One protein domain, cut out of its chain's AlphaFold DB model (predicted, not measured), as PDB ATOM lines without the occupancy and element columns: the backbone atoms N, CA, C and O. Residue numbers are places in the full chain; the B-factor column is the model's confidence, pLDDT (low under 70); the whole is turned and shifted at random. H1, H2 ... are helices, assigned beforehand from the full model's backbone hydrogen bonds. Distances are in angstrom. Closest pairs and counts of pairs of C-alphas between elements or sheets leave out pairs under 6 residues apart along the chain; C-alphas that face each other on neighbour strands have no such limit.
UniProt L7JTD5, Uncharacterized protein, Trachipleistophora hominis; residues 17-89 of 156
ATOM      1  N   LYS A  17       4.553  16.582  29.885       64.31
ATOM      2  CA  LYS A  17       4.264  15.402  29.047       64.31
ATOM      3  C   LYS A  17       5.282  14.260  29.180       64.31
ATOM      4  O   LYS A  17       4.917  13.122  28.909       64.31
ATOM      5  N   ASN A  18       6.531  14.530  29.579       64.69
ATOM      6  CA  ASN A  18       7.523  13.473  29.838       64.69
ATOM      7  C   ASN A  18       7.253  12.702  31.124       64.69
ATOM      8  O   ASN A  18       7.556  11.518  31.181       64.69
ATOM      9  N   ASN A  19       6.673  13.370  32.116       75.25
ATOM     10  CA  ASN A  19       6.249  12.771  33.376       75.25
ATOM     11  C   ASN A  19       4.737  12.512  33.376       75.25
ATOM     12  O   ASN A  19       4.160  12.183  34.407       75.25
ATOM     13  N   GLY A  20       4.088  12.607  32.210       77.69
ATOM     14  CA  GLY A  20       2.637  12.542  32.078       77.69
ATOM     15  C   GLY A  20       2.031  11.205  32.513       77.69
ATOM     16  O   GLY A  20       0.823  11.122  32.711       77.69
ATOM     17  N   CYS A  21       2.828  10.141  32.649       80.44
ATOM     18  CA  CYS A  21       2.382   8.911  33.307       80.44
ATOM     19  C   CYS A  21       2.223   9.131  34.817       80.44
ATOM     20  O   CYS A  21       1.142   8.900  35.343       80.44
ATOM     21  N   VAL A  22       3.254   9.661  35.482       84.69
ATOM     22  CA  VAL A  22       3.233   9.970  36.920       84.69
ATOM     23  C   VAL A  22       2.173  11.024  37.235       84.69
ATOM     24  O   VAL A  22       1.372  10.825  38.138       84.69
ATOM     25  N   GLU A  23       2.085  12.099  36.448       85.38
ATOM     26  CA  GLU A  23       1.058  13.135  36.642       85.38
ATOM     27  C   GLU A  23      -0.367  12.567  36.514       85.38
ATOM     28  O   GLU A  23      -1.259  12.935  37.280       85.38
ATOM     29  N   ARG A  24      -0.591  11.621  35.587       85.62
ATOM     30  CA  ARG A  24      -1.884  10.933  35.461       85.62
ATOM     31  C   ARG A  24      -2.185  10.041  36.660       85.62
ATOM     32  O   ARG A  24      -3.325  10.058  37.110       85.62
ATOM     33  N   VAL A  25      -1.195   9.308  37.172       88.06
ATOM     34  CA  VAL A  25      -1.343   8.495  38.391       88.06
ATOM     35  C   VAL A  25      -1.695   9.388  39.578       88.06
ATOM     36  O   VAL A  25      -2.680   9.120  40.256       88.06
ATOM     37  N   ILE A  26      -0.964  10.491  39.780       89.06
ATOM     38  CA  ILE A  26      -1.220  11.452  40.866       89.06
ATOM     39  C   ILE A  26      -2.663  11.954  40.820       89.06
ATOM     40  O   ILE A  26      -3.331  11.992  41.852       89.06
ATOM     41  N   ARG A  27      -3.160  12.319  39.632       89.75
ATOM     42  CA  ARG A  27      -4.551  12.751  39.463       89.75
ATOM     43  C   ARG A  27      -5.537  11.648  39.856       89.75
ATOM     44  O   ARG A  27      -6.424  11.910  40.657       89.75
ATOM     45  N   THR A  28      -5.367  10.429  39.341       88.69
ATOM     46  CA  THR A  28      -6.256   9.297  39.657       88.69
ATOM     47  C   THR A  28      -6.269   8.976  41.153       88.69
ATOM     48  O   THR A  28      -7.332   8.756  41.723       88.69
ATOM     49  N   VAL A  29      -5.099   8.987  41.801       89.06
ATOM     50  CA  VAL A  29      -4.969   8.746  43.244       89.06
ATOM     51  C   VAL A  29      -5.704   9.827  44.038       89.06
ATOM     52  O   VAL A  29      -6.473   9.499  44.935       89.06
ATOM     53  N   ARG A  30      -5.539  11.107  43.682       88.88
ATOM     54  CA  ARG A  30      -6.255  12.218  44.335       88.88
ATOM     55  C   ARG A  30      -7.770  12.098  44.188       88.88
ATOM     56  O   ARG A  30      -8.471  12.164  45.190       88.88
ATOM     57  N   GLU A  31      -8.256  11.848  42.973       89.81
ATOM     58  CA  GLU A  31      -9.690  11.663  42.703       89.81
ATOM     59  C   GLU A  31     -10.279  10.487  43.503       89.81
ATOM     60  O   GLU A  31     -11.431  10.536  43.932       89.81
ATOM     61  N   ALA A  32      -9.507   9.416  43.708       87.81
ATOM     62  CA  ALA A  32      -9.934   8.278  44.515       87.81
ATOM     63  C   ALA A  32      -9.990   8.618  46.013       87.81
ATOM     64  O   ALA A  32     -10.974   8.280  46.666       87.81
ATOM     65  N   ILE A  33      -8.982   9.327  46.535       88.19
ATOM     66  CA  ILE A  33      -8.947   9.795  47.930       88.19
ATOM     67  C   ILE A  33     -10.139  10.719  48.220       88.19
ATOM     68  O   ILE A  33     -10.829  10.526  49.219       88.19
ATOM     69  N   GLU A  34     -10.419  11.680  47.333       87.56
ATOM     70  CA  GLU A  34     -11.541  12.620  47.478       87.56
ATOM     71  C   GLU A  34     -12.893  11.902  47.572       87.56
ATOM     72  O   GLU A  34     -13.734  12.267  48.392       87.56
ATOM     73  N   LYS A  35     -13.095  10.840  46.784       87.06
ATOM     74  CA  LYS A  35     -14.345  10.062  46.781       87.06
ATOM     75  C   LYS A  35     -14.549   9.200  48.024       87.06
ATOM     76  O   LYS A  35     -15.681   8.824  48.305       87.06
ATOM     77  N   MET A  36     -13.479   8.835  48.725       83.06
ATOM     78  CA  MET A  36     -13.553   7.888  49.839       83.06
ATOM     79  C   MET A  36     -13.929   8.532  51.176       83.06
ATOM     80  O   MET A  36     -14.294   7.800  52.087       83.06
ATOM     81  N   GLY A  37     -13.881   9.866  51.293       72.69
ATOM     82  CA  GLY A  37     -14.119  10.563  52.560       72.69
ATOM     83  C   GLY A  37     -12.991  10.275  53.555       72.69
ATOM     84  O   GLY A  37     -12.922   9.213  54.170       72.69
ATOM     85  N   VAL A  38     -12.039  11.199  53.677       75.44
ATOM     86  CA  VAL A  38     -10.791  10.939  54.407       75.44
ATOM     87  C   VAL A  38     -11.025  10.941  55.920       75.44
ATOM     88  O   VAL A  38     -11.181  12.003  56.512       75.44
ATOM     89  N   ASN A  39     -10.969   9.761  56.545       71.06
ATOM     90  CA  ASN A  39     -10.930   9.617  58.009       71.06
ATOM     91  C   ASN A  39      -9.489   9.471  58.533       71.06
ATOM     92  O   ASN A  39      -9.098  10.135  59.485       71.06
ATOM     93  N   GLU A  40      -8.666   8.644  57.874       85.19
ATOM     94  CA  GLU A  40      -7.241   8.464  58.183       85.19
ATOM     95  C   GLU A  40      -6.422   8.399  56.888       85.19
ATOM     96  O   GLU A  40      -6.411   7.383  56.191       85.19
ATOM     97  N   MET A  41      -5.679   9.468  56.589       84.50
ATOM     98  CA  MET A  41      -4.979   9.631  55.308       84.50
ATOM     99  C   MET A  41      -4.055   8.453  54.955       84.50
ATOM    100  O   MET A  41      -4.033   8.006  53.812       84.50
ATOM    101  N   GLY A  42      -3.314   7.912  55.930       83.94
ATOM    102  CA  GLY A  42      -2.388   6.798  55.696       83.94
ATOM    103  C   GLY A  42      -3.082   5.495  55.280       83.94
ATOM    104  O   GLY A  42      -2.593   4.801  54.388       83.94
ATOM    105  N   LYS A  43      -4.239   5.179  55.880       84.81
ATOM    106  CA  LYS A  43      -5.048   4.012  55.495       84.81
ATOM    107  C   LYS A  43      -5.695   4.228  54.130       84.81
ATOM    108  O   LYS A  43      -5.627   3.340  53.287       84.81
ATOM    109  N   THR A  44      -6.231   5.425  53.885       87.19
ATOM    110  CA  THR A  44      -6.838   5.777  52.595       87.19
ATOM    111  C   THR A  44      -5.830   5.685  51.449       87.19
ATOM    112  O   THR A  44      -6.152   5.122  50.409       87.19
ATOM    113  N   ILE A  45      -4.595   6.172  51.631       88.06
ATOM    114  CA  ILE A  45      -3.547   6.068  50.602       88.06
ATOM    115  C   ILE A  45      -3.245   4.602  50.274       88.06
ATOM    116  O   ILE A  45      -3.235   4.254  49.097       88.06
ATOM    117  N   LYS A  46      -3.044   3.748  51.288       89.19
ATOM    118  CA  LYS A  46      -2.772   2.316  51.072       89.19
ATOM    119  C   LYS A  46      -3.915   1.613  50.350       89.19
ATOM    120  O   LYS A  46      -3.675   0.836  49.435       89.19
ATOM    121  N   GLU A  47      -5.157   1.905  50.725       90.00
ATOM    122  CA  GLU A  47      -6.314   1.301  50.066       90.00
ATOM    123  C   GLU A  47      -6.431   1.742  48.598       90.00
ATOM    124  O   GLU A  47      -6.719   0.928  47.718       90.00
ATOM    125  N   VAL A  48      -6.171   3.021  48.310       91.31
ATOM    126  CA  VAL A  48      -6.154   3.543  46.936       91.31
ATOM    127  C   VAL A  48      -5.015   2.928  46.127       91.31
ATOM    128  O   VAL A  48      -5.233   2.568  44.972       91.31
ATOM    129  N   GLU A  49      -3.827   2.784  46.714       91.81
ATOM    130  CA  GLU A  49      -2.678   2.122  46.094       91.81
ATOM    131  C   GLU A  49      -3.001   0.668  45.728       91.81
ATOM    132  O   GLU A  49      -2.864   0.281  44.566       91.81
ATOM    133  N   ASP A  50      -3.515  -0.112  46.682       91.94
ATOM    134  CA  ASP A  50      -3.904  -1.508  46.469       91.94
ATOM    135  C   ASP A  50      -4.973  -1.637  45.383       91.94
ATOM    136  O   ASP A  50      -4.870  -2.477  44.483       91.94
ATOM    137  N   ARG A  51      -6.002  -0.783  45.438       91.19
ATOM    138  CA  ARG A  51      -7.074  -0.772  44.443       91.19
ATOM    139  C   ARG A  51      -6.533  -0.418  43.064       91.19
ATOM    140  O   ARG A  51      -6.885  -1.079  42.090       91.19
ATOM    141  N   TYR A  52      -5.679   0.599  42.970       91.31
ATOM    142  CA  TYR A  52      -5.083   1.031  41.710       91.31
ATOM    143  C   TYR A  52      -4.228  -0.081  41.090       91.31
ATOM    144  O   TYR A  52      -4.411  -0.401  39.918       91.31
ATOM    145  N   ASN A  53      -3.374  -0.736  41.883       91.56
ATOM    146  CA  ASN A  53      -2.492  -1.803  41.406       91.56
ATOM    147  C   ASN A  53      -3.246  -3.052  40.919       91.56
ATOM    148  O   ASN A  53      -2.792  -3.707  39.978       91.56
ATOM    149  N   LYS A  54      -4.412  -3.346  41.513       92.31
ATOM    150  CA  LYS A  54      -5.290  -4.478  41.158       92.31
ATOM    151  C   LYS A  54      -6.357  -4.133  40.117       92.31
ATOM    152  O   LYS A  54      -7.121  -5.004  39.704       92.31
ATOM    153  N   THR A  55      -6.450  -2.876  39.684       91.62
ATOM    154  CA  THR A  55      -7.429  -2.473  38.670       91.62
ATOM    155  C   THR A  55      -6.956  -2.891  37.281       91.62
ATOM    156  O   THR A  55      -5.804  -2.686  36.901       91.62
ATOM    157  N   TYR A  56      -7.863  -3.466  36.491       90.69
ATOM    158  CA  TYR A  56      -7.568  -3.877  35.122       90.69
ATOM    159  C   TYR A  56      -7.373  -2.672  34.193       90.69
ATOM    160  O   TYR A  56      -8.239  -1.797  34.089       90.69
ATOM    161  N   HIS A  57      -6.268  -2.651  33.448       86.88
ATOM    162  CA  HIS A  57      -5.967  -1.600  32.482       86.88
ATOM    163  C   HIS A  57      -6.189  -2.077  31.046       86.88
ATOM    164  O   HIS A  57      -5.363  -2.782  30.468       86.88
ATOM    165  N   ALA A  58      -7.252  -1.586  30.405       82.19
ATOM    166  CA  ALA A  58      -7.619  -1.962  29.034       82.19
ATOM    167  C   ALA A  58      -6.513  -1.724  27.982       82.19
ATOM    168  O   ALA A  58      -6.489  -2.394  26.951       82.19
ATOM    169  N   GLY A  59      -5.598  -0.779  28.228       78.25
ATOM    170  CA  GLY A  59      -4.503  -0.470  27.307       78.25
ATOM    171  C   GLY A  59      -3.372  -1.500  27.282       78.25
ATOM    172  O   GLY A  59      -2.760  -1.679  26.236       78.25
ATOM    173  N   ILE A  60      -3.123  -2.181  28.405       83.94
ATOM    174  CA  ILE A  60      -2.093  -3.232  28.538       83.94
ATOM    175  C   ILE A  60      -2.695  -4.627  28.748       83.94
ATOM    176  O   ILE A  60      -1.977  -5.617  28.719       83.94
ATOM    177  N   LYS A  61      -4.024  -4.692  28.898       85.75
ATOM    178  CA  LYS A  61      -4.845  -5.894  29.074       85.75
ATOM    179  C   LYS A  61      -4.539  -6.737  30.317       85.75
ATOM    180  O   LYS A  61      -4.832  -7.929  30.327       85.75
ATOM    181  N   CYS A  62      -4.019  -6.113  31.362       88.88
ATOM    182  CA  CYS A  62      -3.776  -6.725  32.665       88.88
ATOM    183  C   CYS A  62      -3.813  -5.656  33.768       88.88
ATOM    184  O   CYS A  62      -3.993  -4.462  33.494       88.88
ATOM    185  N   THR A  63      -3.682  -6.085  35.018       91.44
ATOM    186  CA  THR A  63      -3.450  -5.215  36.178       91.44
ATOM    187  C   THR A  63      -1.982  -4.783  36.256       91.44
ATOM    188  O   THR A  63      -1.109  -5.376  35.617       91.44
ATOM    189  N   LEU A  64      -1.670  -3.740  37.033       88.88
ATOM    190  CA  LEU A  64      -0.274  -3.314  37.209       88.88
ATOM    191  C   LEU A  64       0.537  -4.329  38.008       88.88
ATOM    192  O   LEU A  64       1.721  -4.498  37.737       88.88
ATOM    193  N   GLU A  65      -0.095  -5.014  38.959       91.00
ATOM    194  CA  GLU A  65       0.556  -6.072  39.727       91.00
ATOM    195  C   GLU A  65       0.970  -7.247  38.826       91.00
ATOM    196  O   GLU A  65       2.094  -7.741  38.922       91.00
ATOM    197  N   GLU A  66       0.095  -7.652  37.902       89.25
ATOM    198  CA  GLU A  66       0.417  -8.657  36.882       89.25
ATOM    199  C   GLU A  66       1.504  -8.155  35.930       89.25
ATOM    200  O   GLU A  66       2.451  -8.884  35.657       89.25
ATOM    201  N   ALA A  67       1.415  -6.905  35.462       88.38
ATOM    202  CA  ALA A  67       2.418  -6.316  34.575       88.38
ATOM    203  C   ALA A  67       3.805  -6.208  35.234       88.38
ATOM    204  O   ALA A  67       4.816  -6.392  34.565       88.38
ATOM    205  N   TRP A  68       3.868  -5.922  36.537       87.56
ATOM    206  CA  TRP A  68       5.118  -5.884  37.301       87.56
ATOM    207  C   TRP A  68       5.769  -7.267  37.414       87.56
ATOM    208  O   TRP A  68       6.992  -7.387  37.396       87.56
ATOM    209  N   LYS A  69       4.943  -8.314  37.510       88.44
ATOM    210  CA  LYS A  69       5.368  -9.718  37.577       88.44
ATOM    211  C   LYS A  69       5.543 -10.356  36.190       88.44
ATOM    212  O   LYS A  69       5.936 -11.519  36.110       88.44
ATOM    213  N   ASP A  70       5.249  -9.633  35.109       83.06
ATOM    214  CA  ASP A  70       5.266 -10.166  33.748       83.06
ATOM    215  C   ASP A  70       6.699 -10.348  33.227       83.06
ATOM    216  O   ASP A  70       7.334  -9.426  32.716       83.06
ATOM    217  N   ILE A  71       7.189 -11.584  33.309       72.62
ATOM    218  CA  ILE A  71       8.482 -11.999  32.742       72.62
ATOM    219  C   ILE A  71       8.361 -12.270  31.228       72.62
ATOM    220  O   ILE A  71       9.355 -12.273  30.507       72.62
ATOM    221  N   THR A  72       7.142 -12.475  30.716       77.88
ATOM    222  CA  THR A  72       6.882 -12.858  29.317       77.88
ATOM    223  C   THR A  72       6.891 -11.671  28.352       77.88
ATOM    224  O   THR A  72       7.001 -11.853  27.138       77.88
ATOM    225  N   GLY A  73       6.786 -10.444  28.874       76.44
ATOM    226  CA  GLY A  73       6.788  -9.210  28.089       76.44
ATOM    227  C   GLY A  73       5.489  -8.956  27.316       76.44
ATOM    228  O   GLY A  73       5.441  -8.044  26.485       76.44
ATOM    229  N   ILE A  74       4.425  -9.719  27.579       77.06
ATOM    230  CA  ILE A  74       3.110  -9.561  26.942       77.06
ATOM    231  C   ILE A  74       2.542  -8.165  27.214       77.06
ATOM    232  O   ILE A  74       2.058  -7.513  26.286       77.06
ATOM    233  N   ALA A  75       2.667  -7.660  28.444       76.12
ATOM    234  CA  ALA A  75       2.218  -6.317  28.804       76.12
ATOM    235  C   ALA A  75       2.965  -5.235  27.998       76.12
ATOM    236  O   ALA A  75       2.359  -4.276  27.510       76.12
ATOM    237  N   ALA A  76       4.274  -5.412  27.784       75.69
ATOM    238  CA  ALA A  76       5.079  -4.507  26.962       75.69
ATOM    239  C   ALA A  76       4.657  -4.555  25.483       75.69
ATOM    240  O   ALA A  76       4.566  -3.518  24.818       75.69
ATOM    241  N   VAL A  77       4.347  -5.752  24.980       76.81
ATOM    242  CA  VAL A  77       3.869  -5.963  23.614       76.81
ATOM    243  C   VAL A  77       2.498  -5.330  23.399       76.81
ATOM    244  O   VAL A  77       2.306  -4.692  22.363       76.81
ATOM    245  N   GLU A  78       1.558  -5.465  24.337       79.31
ATOM    246  CA  GLU A  78       0.225  -4.843  24.268       79.31
ATOM    247  C   GLU A  78       0.290  -3.308  24.359       79.31
ATOM    248  O   GLU A  78      -0.437  -2.616  23.646       79.31
ATOM    249  N   ASN A  79       1.245  -2.764  25.121       76.44
ATOM    250  CA  ASN A  79       1.485  -1.319  25.218       76.44
ATOM    251  C   ASN A  79       2.208  -0.709  23.993       76.44
ATOM    252  O   ASN A  79       2.434   0.503  23.920       76.44
ATOM    253  N   SER A  80       2.613  -1.523  23.016       77.38
ATOM    254  CA  SER A  80       3.378  -1.047  21.857       77.38
ATOM    255  C   SER A  80       2.549  -0.168  20.911       77.38
ATOM    256  O   SER A  80       1.318  -0.257  20.828       77.38
ATOM    257  N   LYS A  81       3.237   0.696  20.150       69.31
ATOM    258  CA  LYS A  81       2.620   1.678  19.232       69.31
ATOM    259  C   LYS A  81       1.711   1.048  18.168       69.31
ATOM    260  O   LYS A  81       0.826   1.730  17.659       69.31
ATOM    261  N   ASP A  82       1.908  -0.233  17.866       72.56
ATOM    262  CA  ASP A  82       1.226  -0.941  16.780       72.56
ATOM    263  C   ASP A  82      -0.037  -1.692  17.229       72.56
ATOM    264  O   ASP A  82      -0.777  -2.244  16.403       72.56
ATOM    265  N   ARG A  83      -0.335  -1.698  18.534       78.50
ATOM    266  CA  ARG A  83      -1.492  -2.404  19.096       78.50
ATOM    267  C   ARG A  83      -2.776  -1.593  19.042       78.50
ATOM    268  O   ARG A  83      -2.786  -0.375  18.867       78.50
ATOM    269  N   ARG A  84      -3.896  -2.314  19.179       74.50
ATOM    270  CA  ARG A  84      -5.256  -1.786  18.982       74.50
ATOM    271  C   ARG A  84      -5.528  -0.552  19.839       74.50
ATOM    272  O   ARG A  84      -6.080   0.406  19.314       74.50
ATOM    273  N   TYR A  85      -5.089  -0.548  21.097       76.06
ATOM    274  CA  TYR A  85      -5.298   0.587  21.994       76.06
ATOM    275  C   TYR A  85      -4.617   1.862  21.479       76.06
ATOM    276  O   TYR A  85      -5.247   2.913  21.409       76.06
ATOM    277  N   ASN A  86      -3.368   1.766  21.011       72.50
ATOM    278  CA  ASN A  86      -2.658   2.917  20.450       72.50
ATOM    279  C   ASN A  86      -3.278   3.425  19.136       72.50
ATOM    280  O   ASN A  86      -3.247   4.626  18.866       72.50
ATOM    281  N   LYS A  87      -3.904   2.542  18.345       74.12
ATOM    282  CA  LYS A  87      -4.623   2.920  17.114       74.12
ATOM    283  C   LYS A  87      -5.879   3.763  17.366       74.12
ATOM    284  O   LYS A  87      -6.316   4.449  16.447       74.12
ATOM    285  N   LEU A  88      -6.433   3.753  18.583       76.62
ATOM    286  CA  LEU A  88      -7.576   4.601  18.954       76.62
ATOM    287  C   LEU A  88      -7.203   6.090  19.029       76.62
ATOM    288  O   LEU A  88      -8.067   6.958  18.903       76.62
ATOM    289  N   PHE A  89      -5.920   6.414  19.210       74.69
ATOM    290  CA  PHE A  89      -5.472   7.799  19.283       74.69
ATOM    291  C   PHE A  89      -5.217   8.360  17.880       74.69
ATOM    292  O   PHE A  89      -4.381   7.864  17.123       74.69
TER     293      PHE A  89
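AT A GLANCE: This is residues 17 to 89 of the 156 residues of an uncharacterized protein of Trachipleistophora hominis (UniProt L7JTD5). Two longer helices, H1 and H2, cross steeply at one end of a loose, elongated model, joined by a tight turn. From H2 the chain runs out in a loop, folds back to the short helix H3 and goes on through the short helices H4 and H5 at the other end; residues 17 to 24 stick out. The printed part has 73 residues with five named helices, H1 to H5 in chain order, and no named strand; its class is all helix. The radius of gyration of the C-alphas is 14.4 A, and the spans are 44 by 27 by 19 A.

HOW THE PARTS SIT: Start with H1, residues 20 to 36, which touches H2, residues 41 to 54, with residues 29 to 36 alone. Their closest C-alphas, of Val 29 and Val 48, are 6.5 A apart; the helices run opposite ways at a steep tilt of 59 degrees. With residues 52 to 54 alone, H2 touches H3, residues 64 to 68; the closest C-alphas, of Asn 53 and Leu 64, are 5.0 A apart. H4, residues 74 to 78, is close to H3 but not clearly touching, with the C-alphas of Ala 67 and Ala 75 closest at 5.8 A. H5, residues 84 to 87, touches no helix and is only just apart from H4, at 8.1 A. Every O i to N i+4 pair is within hydrogen-bond range in H1, H2, H3 and H4; H5 is too short for one.

IN THESE COORDINATES: Find C-alpha 20 at (2.637, 12.542, 32.078); from there H1 runs 24.5 A to C-alpha 36. H2 begins at C-alpha 41, (-4.979, 9.631, 55.308), and is 20.0 A long. H5 ends at C-alpha 87, (-4.623, 2.920, 17.114).

THE WHOLE: The farthest C-alphas, of Asn 39 and Asp 82, are 44.3 A apart. The printed part has no cut and no long link. Look for pLDDT under 70 at residues 17, 18 and 81.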